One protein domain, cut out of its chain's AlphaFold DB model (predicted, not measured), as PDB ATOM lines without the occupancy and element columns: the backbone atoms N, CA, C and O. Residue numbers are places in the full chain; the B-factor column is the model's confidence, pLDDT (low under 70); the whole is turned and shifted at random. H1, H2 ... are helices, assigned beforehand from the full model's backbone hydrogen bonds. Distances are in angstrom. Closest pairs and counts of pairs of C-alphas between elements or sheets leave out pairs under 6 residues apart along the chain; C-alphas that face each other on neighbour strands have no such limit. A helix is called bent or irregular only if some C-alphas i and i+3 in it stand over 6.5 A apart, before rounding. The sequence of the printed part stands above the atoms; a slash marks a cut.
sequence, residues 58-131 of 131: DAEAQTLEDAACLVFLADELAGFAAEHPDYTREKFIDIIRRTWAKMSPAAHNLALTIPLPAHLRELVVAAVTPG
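What this domain is: This is residues 58 to 131 of the 131 residues of the protein "DUF4202 domain-containing protein" of Planctomycetes bacterium (UniProt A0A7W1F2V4). One long helix with a kink, H1, runs along most of the length of this domain, and the three shorter helices H2, H3 and H4 gather on one side of it. After H1 the chain folds back as H2, then H3 packs on residues 66 to 74 of H1, and H4 crosses H2 steeply. The printed part has 74 residues with four named helices, in the order H1, H2, H3, H4, and no named strand; the class is all helix. The whole is compact, with a radius of gyration of the C-alphas of 12.0 A, and spans 37 by 27 by 20 A.

Where its parts are: Find C-alpha 59 at (117.318, 103.683, 179.418); from there H1, residues 59 to 83, runs 32.9 A to C-alpha 83 at (147.248, 115.634, 172.601). Look near residue 77 for its kink of 60 degrees; H1 is irregular, with C-alphas 75 and 78 standing 7.1 A apart. H2, residues 89 to 100, begins at C-alpha 89 and covers 16.3 A. H3 takes residues 105 to 111. H4, residues 118 to 128, is 15.6 A long and ends at C-alpha 128 at (137.759, 94.725, 173.842).

How they stand to each other: Begin with H1 and look at the C-alphas of Asp 66 and Ala 107, 5.8 A apart: they are the closest of H1 and H3, which touch at a shallow tilt of 27 degrees and run the same way. H1 touches H3 with residues 66 to 74 alone. H1 and H2 form a helical hairpin and only just touch, with 3 pairs of C-alphas within 8 A; the closest C-alphas, those of Cys 69 and Thr 99, are 6.1 A apart. Their tilt is shallow, 20 degrees, and they run opposite ways. Farther out, H2 and H4 touch with 13 pairs of C-alphas within 8 A, the closest being those of Ile 93 and Ala 127 at 5.0 A. They stand at a steep tilt of 60 degrees and run the same way. H1 and H4 are close but not clearly touching, their closest C-alphas, those of Ala 78 and Leu 120, being 7.3 A apart. H3 and H4 are apart. In H2 and H3 every O i to N i+4 pair is within hydrogen-bond range; in H1 18 of 21 are, and in H4 6 of 7.

The domain as a whole: The two C-alphas farthest apart are those of Asp 58 and Asp 86, at 37.0 A. The printed part has no cut. The links H1 to H2 and H2 to H3 are tight, and H3 to H4 is short. The mean pLDDT of the printed part is 96.3, and residue 131, the chain's last, is the one printed residue under 70.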
ATOM      1  N   ASP A  58     118.434 103.139 183.993       98.25
ATOM      2  CA  ASP A  58     117.664 104.105 183.217       98.25
ATOM      3  C   ASP A  58     118.067 104.095 181.729       98.25
ATOM      4  O   ASP A  58     119.237 104.282 181.382       98.25
ATOM      5  N   ALA A  59     117.088 103.875 180.848       98.12
ATOM      6  CA  ALA A  59     117.318 103.683 179.418       98.12
ATOM      7  C   ALA A  59     117.780 104.958 178.690       98.12
ATOM      8  O   ALA A  59     118.627 104.881 177.800       98.12
ATOM      9  N   GLU A  60     117.276 106.135 179.065       98.12
ATOM     10  CA  GLU A  60     117.699 107.394 178.435       98.12
ATOM     11  C   GLU A  60     119.095 107.794 178.911       98.12
ATOM     12  O   GLU A  60     119.912 108.262 178.120       98.12
ATOM     13  N   ALA A  61     119.406 107.555 180.189       98.06
ATOM     14  CA  ALA A  61     120.750 107.764 180.710       98.06
ATOM     15  C   ALA A  61     121.771 106.850 180.020       98.06
ATOM     16  O   ALA A  61     122.853 107.318 179.665       98.06
ATOM     17  N   GLN A  62     121.413 105.580 179.792       98.56
ATOM     18  CA  GLN A  62     122.242 104.650 179.024       98.56
ATOM     19  C   GLN A  62     122.407 105.120 177.577       98.56
ATOM     20  O   GLN A  62     123.528 105.168 177.088       98.56
ATOM     21  N   THR A  63     121.324 105.541 176.919       98.25
ATOM     22  CA  THR A  63     121.367 106.060 175.541       98.25
ATOM     23  C   THR A  63     122.280 107.285 175.432       98.25
ATOM     24  O   THR A  63     123.067 107.402 174.493       98.25
ATOM     25  N   LEU A  64     122.230 108.188 176.416       97.94
ATOM     26  CA  LEU A  64     123.091 109.366 176.459       97.94
ATOM     27  C   LEU A  64     124.564 109.007 176.720       97.94
ATOM     28  O   LEU A  64     125.459 109.645 176.170       97.94
ATOM     29  N   GLU A  65     124.834 108.015 177.573       98.25
ATOM     30  CA  GLU A  65     126.198 107.522 177.807       98.25
ATOM     31  C   GLU A  65     126.764 106.806 176.572       98.25
ATOM     32  O   GLU A  65     127.916 107.049 176.216       98.25
ATOM     33  N   ASP A  66     125.946 106.000 175.893       98.56
ATOM     34  CA  ASP A  66     126.281 105.340 174.630       98.56
ATOM     35  C   ASP A  66     126.655 106.374 173.566       98.56
ATOM     36  O   ASP A  66     127.738 106.295 172.987       98.56
ATOM     37  N   ALA A  67     125.806 107.385 173.360       98.19
ATOM     38  CA  ALA A  67     126.063 108.461 172.408       98.19
ATOM     39  C   ALA A  67     127.374 109.200 172.723       98.19
ATOM     40  O   ALA A  67     128.197 109.395 171.832       98.19
ATOM     41  N   ALA A  68     127.611 109.554 173.990       97.69
ATOM     42  CA  ALA A  68     128.845 110.225 174.397       97.69
ATOM     43  C   ALA A  68     130.094 109.354 174.161       97.69
ATOM     44  O   ALA A  68     131.117 109.852 173.697       97.69
ATOM     45  N   CYS A  69     130.024 108.053 174.456       98.38
ATOM     46  CA  CYS A  69     131.139 107.134 174.228       98.38
ATOM     47  C   CYS A  69     131.412 106.911 172.735       98.38
ATOM     48  O   CYS A  69     132.573 106.843 172.335       98.38
ATOM     49  N   LEU A  70     130.363 106.814 171.917       98.50
ATOM     50  CA  LEU A  70     130.487 106.655 170.469       98.50
ATOM     51  C   LEU A  70     131.088 107.899 169.812       98.50
ATOM     52  O   LEU A  70     131.995 107.746 169.002       98.50
ATOM     53  N   VAL A  71     130.661 109.104 170.209       98.38
ATOM     54  CA  VAL A  71     131.273 110.369 169.755       98.38
ATOM     55  C   VAL A  71     132.743 110.432 170.157       98.38
ATOM     56  O   VAL A  71     133.593 110.732 169.324       98.38
ATOM     57  N   PHE A  72     133.076 110.065 171.401       98.38
ATOM     58  CA  PHE A  72     134.476 110.010 171.815       98.38
ATOM     59  C   PHE A  72     135.301 109.096 170.899       98.38
ATOM     60  O   PHE A  72     136.380 109.476 170.461       98.38
ATOM     61  N   LEU A  73     134.801 107.898 170.581       98.00
ATOM     62  CA  LEU A  73     135.512 106.970 169.702       98.00
ATOM     63  C   LEU A  73     135.600 107.474 168.257       98.00
ATOM     64  O   LEU A  73     136.659 107.342 167.652       98.00
ATOM     65  N   ALA A  74     134.516 108.023 167.710       97.38
ATOM     66  CA  ALA A  74     134.422 108.417 166.306       97.38
ATOM     67  C   ALA A  74     135.163 109.719 165.991       97.38
ATOM     68  O   ALA A  74     135.877 109.783 164.991       97.38
ATOM     69  N   ASP A  75     135.010 110.729 166.843       97.50
ATOM     70  CA  ASP A  75     135.390 112.105 166.526       97.50
ATOM     71  C   ASP A  75     136.559 112.604 167.384       97.50
ATOM     72  O   ASP A  75     137.387 113.389 166.920       97.50
ATOM     73  N   GLU A  76     136.672 112.140 168.632       97.94
ATOM     74  CA  GLU A  76     137.601 112.733 169.605       97.94
ATOM     75  C   GLU A  76     138.856 111.885 169.848       97.94
ATOM     76  O   GLU A  76     139.906 112.435 170.171       97.94
ATOM     77  N   LEU A  77     138.794 110.560 169.674       97.81
ATOM     78  CA  LEU A  77     139.869 109.637 170.059       97.81
ATOM     79  C   LEU A  77     141.195 109.962 169.365       97.81
ATOM     80  O   LEU A  77     142.251 109.889 169.992       97.81
ATOM     81  N   ALA A  78     141.150 110.325 168.081       97.12
ATOM     82  CA  ALA A  78     142.346 110.673 167.323       97.12
ATOM     83  C   ALA A  78     143.001 111.963 167.834       97.12
ATOM     84  O   ALA A  78     144.214 111.990 168.043       97.12
ATOM     85  N   GLY A  79     142.201 113.003 168.087       97.75
ATOM     86  CA  GLY A  79     142.682 114.247 168.689       97.75
ATOM     87  C   GLY A  79     143.216 114.014 170.101       97.75
ATOM     88  O   GLY A  79     144.334 114.409 170.414       97.75
ATOM     89  N   PHE A  80     142.477 113.257 170.913       97.50
ATOM     90  CA  PHE A  80     142.878 112.886 172.266       97.50
ATOM     91  C   PHE A  80     144.226 112.152 172.292       97.50
ATOM     92  O   PHE A  80     145.066 112.451 173.139       97.50
ATOM     93  N   ALA A  81     144.461 111.222 171.362       96.75
ATOM     94  CA  ALA A  81     145.740 110.527 171.245       96.75
ATOM     95  C   ALA A  81     146.882 111.468 170.828       96.75
ATOM     96  O   ALA A  81     147.979 111.370 171.374       96.75
ATOM     97  N   ALA A  82     146.623 112.400 169.905       96.75
ATOM     98  CA  ALA A  82     147.607 113.391 169.471       96.75
ATOM     99  C   ALA A  82     147.978 114.393 170.580       96.75
ATOM    100  O   ALA A  82     149.127 114.824 170.654       96.75
ATOM    101  N   GLU A  83     147.031 114.743 171.453       97.94
ATOM    102  CA  GLU A  83     147.248 115.634 172.601       97.94
ATOM    103  C   GLU A  83     147.992 114.968 173.770       97.94
ATOM    104  O   GLU A  83     148.537 115.671 174.620       97.94
ATOM    105  N   HIS A  84     148.047 113.631 173.809       97.31
ATOM    106  CA  HIS A  84     148.692 112.857 174.878       97.31
ATOM    107  C   HIS A  84     149.779 111.911 174.329       97.31
ATOM    108  O   HIS A  84     149.692 110.693 174.518       97.31
ATOM    109  N   PRO A  85     150.817 112.431 173.642       95.25
ATOM    110  CA  PRO A  85     151.862 111.603 173.037       95.25
ATOM    111  C   PRO A  85     152.739 110.880 174.074       95.25
ATOM    112  O   PRO A  85     153.458 109.946 173.733       95.25
ATOM    113  N   ASP A  86     152.696 111.312 175.335       97.19
ATOM    114  CA  ASP A  86     153.403 110.722 176.471       97.19
ATOM    115  C   ASP A  86     152.702 109.481 177.051       97.19
ATOM    116  O   ASP A  86     153.299 108.737 177.833       97.19
ATOM    117  N   TYR A  87     151.443 109.224 176.683       97.81
ATOM    118  CA  TYR A  87     150.714 108.057 177.169       97.81
ATOM    119  C   TYR A  87     151.214 106.768 176.521       97.81
ATOM    120  O   TYR A  87     151.371 106.658 175.306       97.81
ATOM    121  N   THR A  88     151.404 105.738 177.347       97.38
ATOM    122  CA  THR A  88     151.759 104.408 176.846       97.38
ATOM    123  C   THR A  88     150.577 103.753 176.134       97.38
ATOM    124  O   THR A  88     149.408 104.084 176.361       97.38
ATOM    125  N   ARG A  89     150.873 102.739 175.316       96.38
ATOM    126  CA  ARG A  89     149.855 101.909 174.661       96.38
ATOM    127  C   ARG A  89     148.857 101.331 175.673       96.38
ATOM    128  O   ARG A  89     147.649 101.386 175.457       96.38
ATOM    129  N   GLU A  90     149.349 100.824 176.798       97.12
ATOM    130  CA  GLU A  90     148.546 100.219 177.867       97.12
ATOM    131  C   GLU A  90     147.627 101.251 178.519       97.12
ATOM    132  O   GLU A  90     146.488 100.936 178.869       97.12
ATOM    133  N   LYS A  91     148.095 102.499 178.647       97.62
ATOM    134  CA  LYS A  91     147.285 103.595 179.176       97.62
ATOM    135  C   LYS A  91     146.102 103.903 178.261       97.62
ATOM    136  O   LYS A  91     144.985 104.040 178.761       97.62
ATOM    137  N   PHE A  92     146.320 103.970 176.947       97.81
ATOM    138  CA  PHE A  92     145.227 104.141 175.987       97.81
ATOM    139  C   PHE A  92     144.248 102.968 176.015       97.81
ATOM    140  O   PHE A  92     143.038 103.186 176.059       97.81
ATOM    141  N   ILE A  93     144.756 101.735 176.067       97.38
ATOM    142  CA  ILE A  93     143.922 100.533 176.186       97.38
ATOM    143  C   ILE A  93     143.052 100.592 177.451       97.38
ATOM    144  O   ILE A  93     141.854 100.329 177.371       97.38
ATOM    145  N   ASP A  94     143.600 100.980 178.609       97.62
ATOM    146  CA  ASP A  94     142.826 101.135 179.854       97.62
ATOM    147  C   ASP A  94     141.742 102.220 179.736       97.62
ATOM    148  O   ASP A  94     140.616 102.024 180.197       97.62
ATOM    149  N   ILE A  95     142.042 103.348 179.085       97.25
ATOM    150  CA  ILE A  95     141.057 104.411 178.834       97.25
ATOM    151  C   ILE A  95     139.919 103.884 177.957       97.25
ATOM    152  O   ILE A  95     138.753 104.014 178.335       97.25
ATOM    153  N   ILE A  96     140.241 103.231 176.838       97.88
ATOM    154  CA  ILE A  96     139.239 102.683 175.918       97.88
ATOM    155  C   ILE A  96     138.421 101.585 176.604       97.88
ATOM    156  O   ILE A  96     137.200 101.581 176.474       97.88
ATOM    157  N   ARG A  97     139.035 100.717 177.422       97.81
ATOM    158  CA  ARG A  97     138.316  99.724 178.245       97.81
ATOM    159  C   ARG A  97     137.305 100.375 179.178       97.81
ATOM    160  O   ARG A  97     136.178  99.899 179.295       97.81
ATOM    161  N   ARG A  98     137.679 101.474 179.838       97.44
ATOM    162  CA  ARG A  98     136.766 102.217 180.720       97.44
ATOM    163  C   ARG A  98     135.646 102.903 179.952       97.44
ATOM    164  O   ARG A  98     134.564 103.034 180.513       97.44
ATOM    165  N   THR A  99     135.883 103.357 178.724       97.81
ATOM    166  CA  THR A  99     134.826 103.859 177.832       97.81
ATOM    167  C   THR A  99     133.896 102.715 177.426       97.81
ATOM    168  O   THR A  99     132.688 102.811 177.623       97.81
ATOM    169  N   TRP A 100     134.454 101.588 176.981       98.06
ATOM    170  CA  TRP A 100     133.715 100.393 176.574       98.06
ATOM    171  C   TRP A 100     132.807  99.842 177.672       98.06
ATOM    172  O   TRP A 100     131.641  99.553 177.423       98.06
ATOM    173  N   ALA A 101     133.298  99.770 178.910       97.44
ATOM    174  CA  ALA A 101     132.549  99.238 180.048       97.44
ATOM    175  C   ALA A 101     131.279 100.036 180.416       97.44
ATOM    176  O   ALA A 101     130.474  99.550 181.207       97.44
ATOM    177  N   LYS A 102     131.105 101.255 179.890       96.56
ATOM    178  CA  LYS A 102     129.910 102.084 180.121       96.56
ATOM    179  C   LYS A 102     128.843 101.915 179.045       96.56
ATOM    180  O   LYS A 102     127.712 102.337 179.261       96.56
ATOM    181  N   MET A 103     129.221 101.354 177.901       97.94
ATOM    182  CA  MET A 103     128.360 101.233 176.734       97.94
ATOM    183  C   MET A 103     127.455 100.003 176.821       97.94
ATOM    184  O   MET A 103     127.830  98.972 177.383       97.94
ATOM    185  N   SER A 104     126.274 100.102 176.218       98.19
ATOM    186  CA  SER A 104     125.384  98.965 175.997       98.19
ATOM    187  C   SER A 104     125.926  98.014 174.914       98.19
ATOM    188  O   SER A 104     126.758  98.413 174.095       98.19
ATOM    189  N   PRO A 105     125.408  96.770 174.818       97.56
ATOM    190  CA  PRO A 105     125.762  95.860 173.725       97.56
ATOM    191  C   PRO A 105     125.458  96.422 172.327       97.56
ATOM    192  O   PRO A 105     126.180  96.147 171.372       97.56
ATOM    193  N   ALA A 106     124.404  97.232 172.189       98.00
ATOM    194  CA  ALA A 106     124.084  97.880 170.919       98.00
ATOM    195  C   ALA A 106     125.156  98.914 170.540       98.00
ATOM    196  O   ALA A 106     125.622  98.935 169.400       98.00
ATOM    197  N   ALA A 107     125.605  99.714 171.508       98.19
ATOM    198  CA  ALA A 107     126.694 100.661 171.309       98.19
ATOM    199  C   ALA A 107     128.043  99.967 171.066       98.19
ATOM    200  O   ALA A 107     128.816 100.440 170.244       98.19
ATOM    201  N   HIS A 108     128.308  98.808 171.678       98.12
ATOM    202  CA  HIS A 108     129.476  97.979 171.338       98.12
ATOM    203  C   HIS A 108     129.488  97.588 169.862       98.12
ATOM    204  O   HIS A 108     130.506  97.752 169.192       98.12
ATOM    205  N   ASN A 109     128.354  97.130 169.332       97.25
ATOM    206  CA  ASN A 109     128.248  96.766 167.920       97.25
ATOM    207  C   ASN A 109     128.487  97.971 167.000       97.25
ATOM    208  O   ASN A 109     129.193  97.837 166.005       97.25
ATOM    209  N   LEU A 110     127.950  99.147 167.345       97.44
ATOM    210  CA  LEU A 110     128.192 100.384 166.595       97.44
ATOM    211  C   LEU A 110     129.653 100.839 166.683       97.44
ATOM    212  O   LEU A 110     130.238 101.231 165.683       97.44
ATOM    213  N   ALA A 111     130.275 100.742 167.856       97.50
ATOM    214  CA  ALA A 111     131.661 101.146 168.053       97.50
ATOM    215  C   ALA A 111     132.632 100.364 167.151       97.50
ATOM    216  O   ALA A 111     133.612 100.925 166.664       97.50
ATOM    217  N   LEU A 112     132.345  99.086 166.879       95.69
ATOM    218  CA  LEU A 112     133.160  98.243 165.996       95.69
ATOM    219  C   LEU A 112     133.046  98.606 164.507       95.69
ATOM    220  O   LEU A 112     133.890  98.177 163.720       95.69
ATOM    221  N   THR A 113     132.039  99.388 164.103       96.50
ATOM    222  CA  THR A 113     131.878  99.838 162.710       96.50
ATOM    223  C   THR A 113     132.511 101.203 162.441       96.50
ATOM    224  O   THR A 113     132.612 101.606 161.281       96.50
ATOM    225  N   ILE A 114     132.985 101.900 163.482       96.94
ATOM    226  CA  ILE A 114     133.590 103.229 163.361       96.94
ATOM    227  C   ILE A 114     134.878 103.157 162.512       96.94
ATOM    228  O   ILE A 114     135.791 102.373 162.810       96.94
ATOM    229  N   PRO A 115     135.008 103.987 161.459       95.69
ATOM    230  CA  PRO A 115     136.217 104.039 160.651       95.69
ATOM    231  C   PRO A 115     137.342 104.756 161.408       95.69
ATOM    232  O   PRO A 115     137.398 105.977 161.466       95.69
ATOM    233  N   LEU A 116     138.272 103.977 161.962       95.75
ATOM    234  CA  LEU A 116     139.456 104.498 162.656       95.75
ATOM    235  C   LEU A 116     140.753 104.310 161.853       95.75
ATOM    236  O   LEU A 116     140.897 103.270 161.193       95.75
ATOM    237  N   PRO A 117     141.733 105.234 161.982       95.69
ATOM    238  CA  PRO A 117     143.122 104.993 161.596       95.69
ATOM    239  C   PRO A 117     143.644 103.676 162.182       95.69
ATOM    240  O   PRO A 117     143.310 103.324 163.315       95.69
ATOM    241  N   ALA A 118     144.493 102.966 161.431       96.50
ATOM    242  CA  ALA A 118     144.932 101.610 161.779       96.50
ATOM    243  C   ALA A 118     145.474 101.496 163.215       96.50
ATOM    244  O   ALA A 118     145.021 100.646 163.976       96.50
ATOM    245  N   HIS A 119     146.353 102.417 163.621       94.31
ATOM    246  CA  HIS A 119     146.950 102.407 164.956       94.31
ATOM    247  C   HIS A 119     145.919 102.580 166.088       94.31
ATOM    248  O   HIS A 119     146.062 101.948 167.128       94.31
ATOM    249  N   LEU A 120     144.854 103.373 165.902       96.81
ATOM    250  CA  LEU A 120     143.784 103.523 166.903       96.81
ATOM    251  C   LEU A 120     142.837 102.327 166.900       96.81
ATOM    252  O   LEU A 120     142.407 101.877 167.961       96.81
ATOM    253  N   ARG A 121     142.547 101.775 165.717       96.69
ATOM    254  CA  ARG A 121     141.755 100.548 165.591       96.69
ATOM    255  C   ARG A 121     142.393  99.400 166.371       96.69
ATOM    256  O   ARG A 121     141.687  98.685 167.073       96.69
ATOM    257  N   GLU A 122     143.714  99.254 166.302       96.12
ATOM    258  CA  GLU A 122     144.438  98.254 167.091       96.12
ATOM    259  C   GLU A 122     144.263  98.439 168.604       96.12
ATOM    260  O   GLU A 122     144.129  97.448 169.324       96.12
ATOM    261  N   LEU A 123     144.247  99.683 169.097       96.75
ATOM    262  CA  LEU A 123     144.015  99.969 170.518       96.75
ATOM    263  C   LEU A 123     142.599  99.576 170.936       96.75
ATOM    264  O   LEU A 123     142.423  98.972 171.993       96.75
ATOM    265  N   VAL A 124     141.601  99.882 170.100       96.38
ATOM    266  CA  VAL A 124     140.205  99.502 170.351       96.38
ATOM    267  C   VAL A 124     140.053  97.986 170.374       96.38
ATOM    268  O   VAL A 124     139.496  97.457 171.330       96.38
ATOM    269  N   VAL A 125     140.609  97.269 169.394       95.81
ATOM    270  CA  VAL A 125     140.575  95.797 169.371       95.81
ATOM    271  C   VAL A 125     141.238  95.218 170.624       95.81
ATOM    272  O   VAL A 125     140.618  94.430 171.334       95.81
ATOM    273  N   ALA A 126     142.447  95.670 170.971       95.81
ATOM    274  CA  ALA A 126     143.155  95.201 172.165       95.81
ATOM    275  C   ALA A 126     142.417  95.518 173.483       95.81
ATOM    276  O   ALA A 126     142.555  94.801 174.480       95.81
ATOM    277  N   ALA A 127     141.631  96.595 173.511       95.75
ATOM    278  CA  ALA A 127     140.808  96.942 174.658       95.75
ATOM    279  C   ALA A 127     139.644  95.964 174.861       95.75
ATOM    280  O   ALA A 127     139.348  95.639 176.012       95.75
ATOM    281  N   VAL A 128     139.020  95.486 173.783       93.12
ATOM    282  CA  VAL A 128     137.759  94.725 173.842       93.12
ATOM    283  C   VAL A 128     137.931  93.217 173.695       93.12
ATOM    284  O   VAL A 128     137.013  92.470 174.022       93.12
ATOM    285  N   THR A 129     139.093  92.745 173.236       88.81
ATOM    286  CA  THR A 129     139.431  91.320 173.274       88.81
ATOM    287  C   THR A 129     139.719  90.897 174.723       88.81
ATOM    288  O   THR A 129     140.559  91.526 175.376       88.81
ATOM    289  N   PRO A 130     139.046  89.855 175.252       71.56
ATOM    290  CA  PRO A 130     139.392  89.277 176.548       71.56
ATOM    291  C   PRO A 130     140.853  88.808 176.542       71.56
ATOM    292  O   PRO A 130     141.287  88.182 175.575       71.56
ATOM    293  N   GLY A 131     141.596  89.150 177.595       57.81
ATOM    294  CA  GLY A 131     142.934  88.605 177.850       57.81
ATOM    295  C   GLY A 131     142.881  87.240 178.515       57.81
ATOM    296  O   GLY A 131     141.828  86.923 179.115       57.81
TER     297      GLY A 131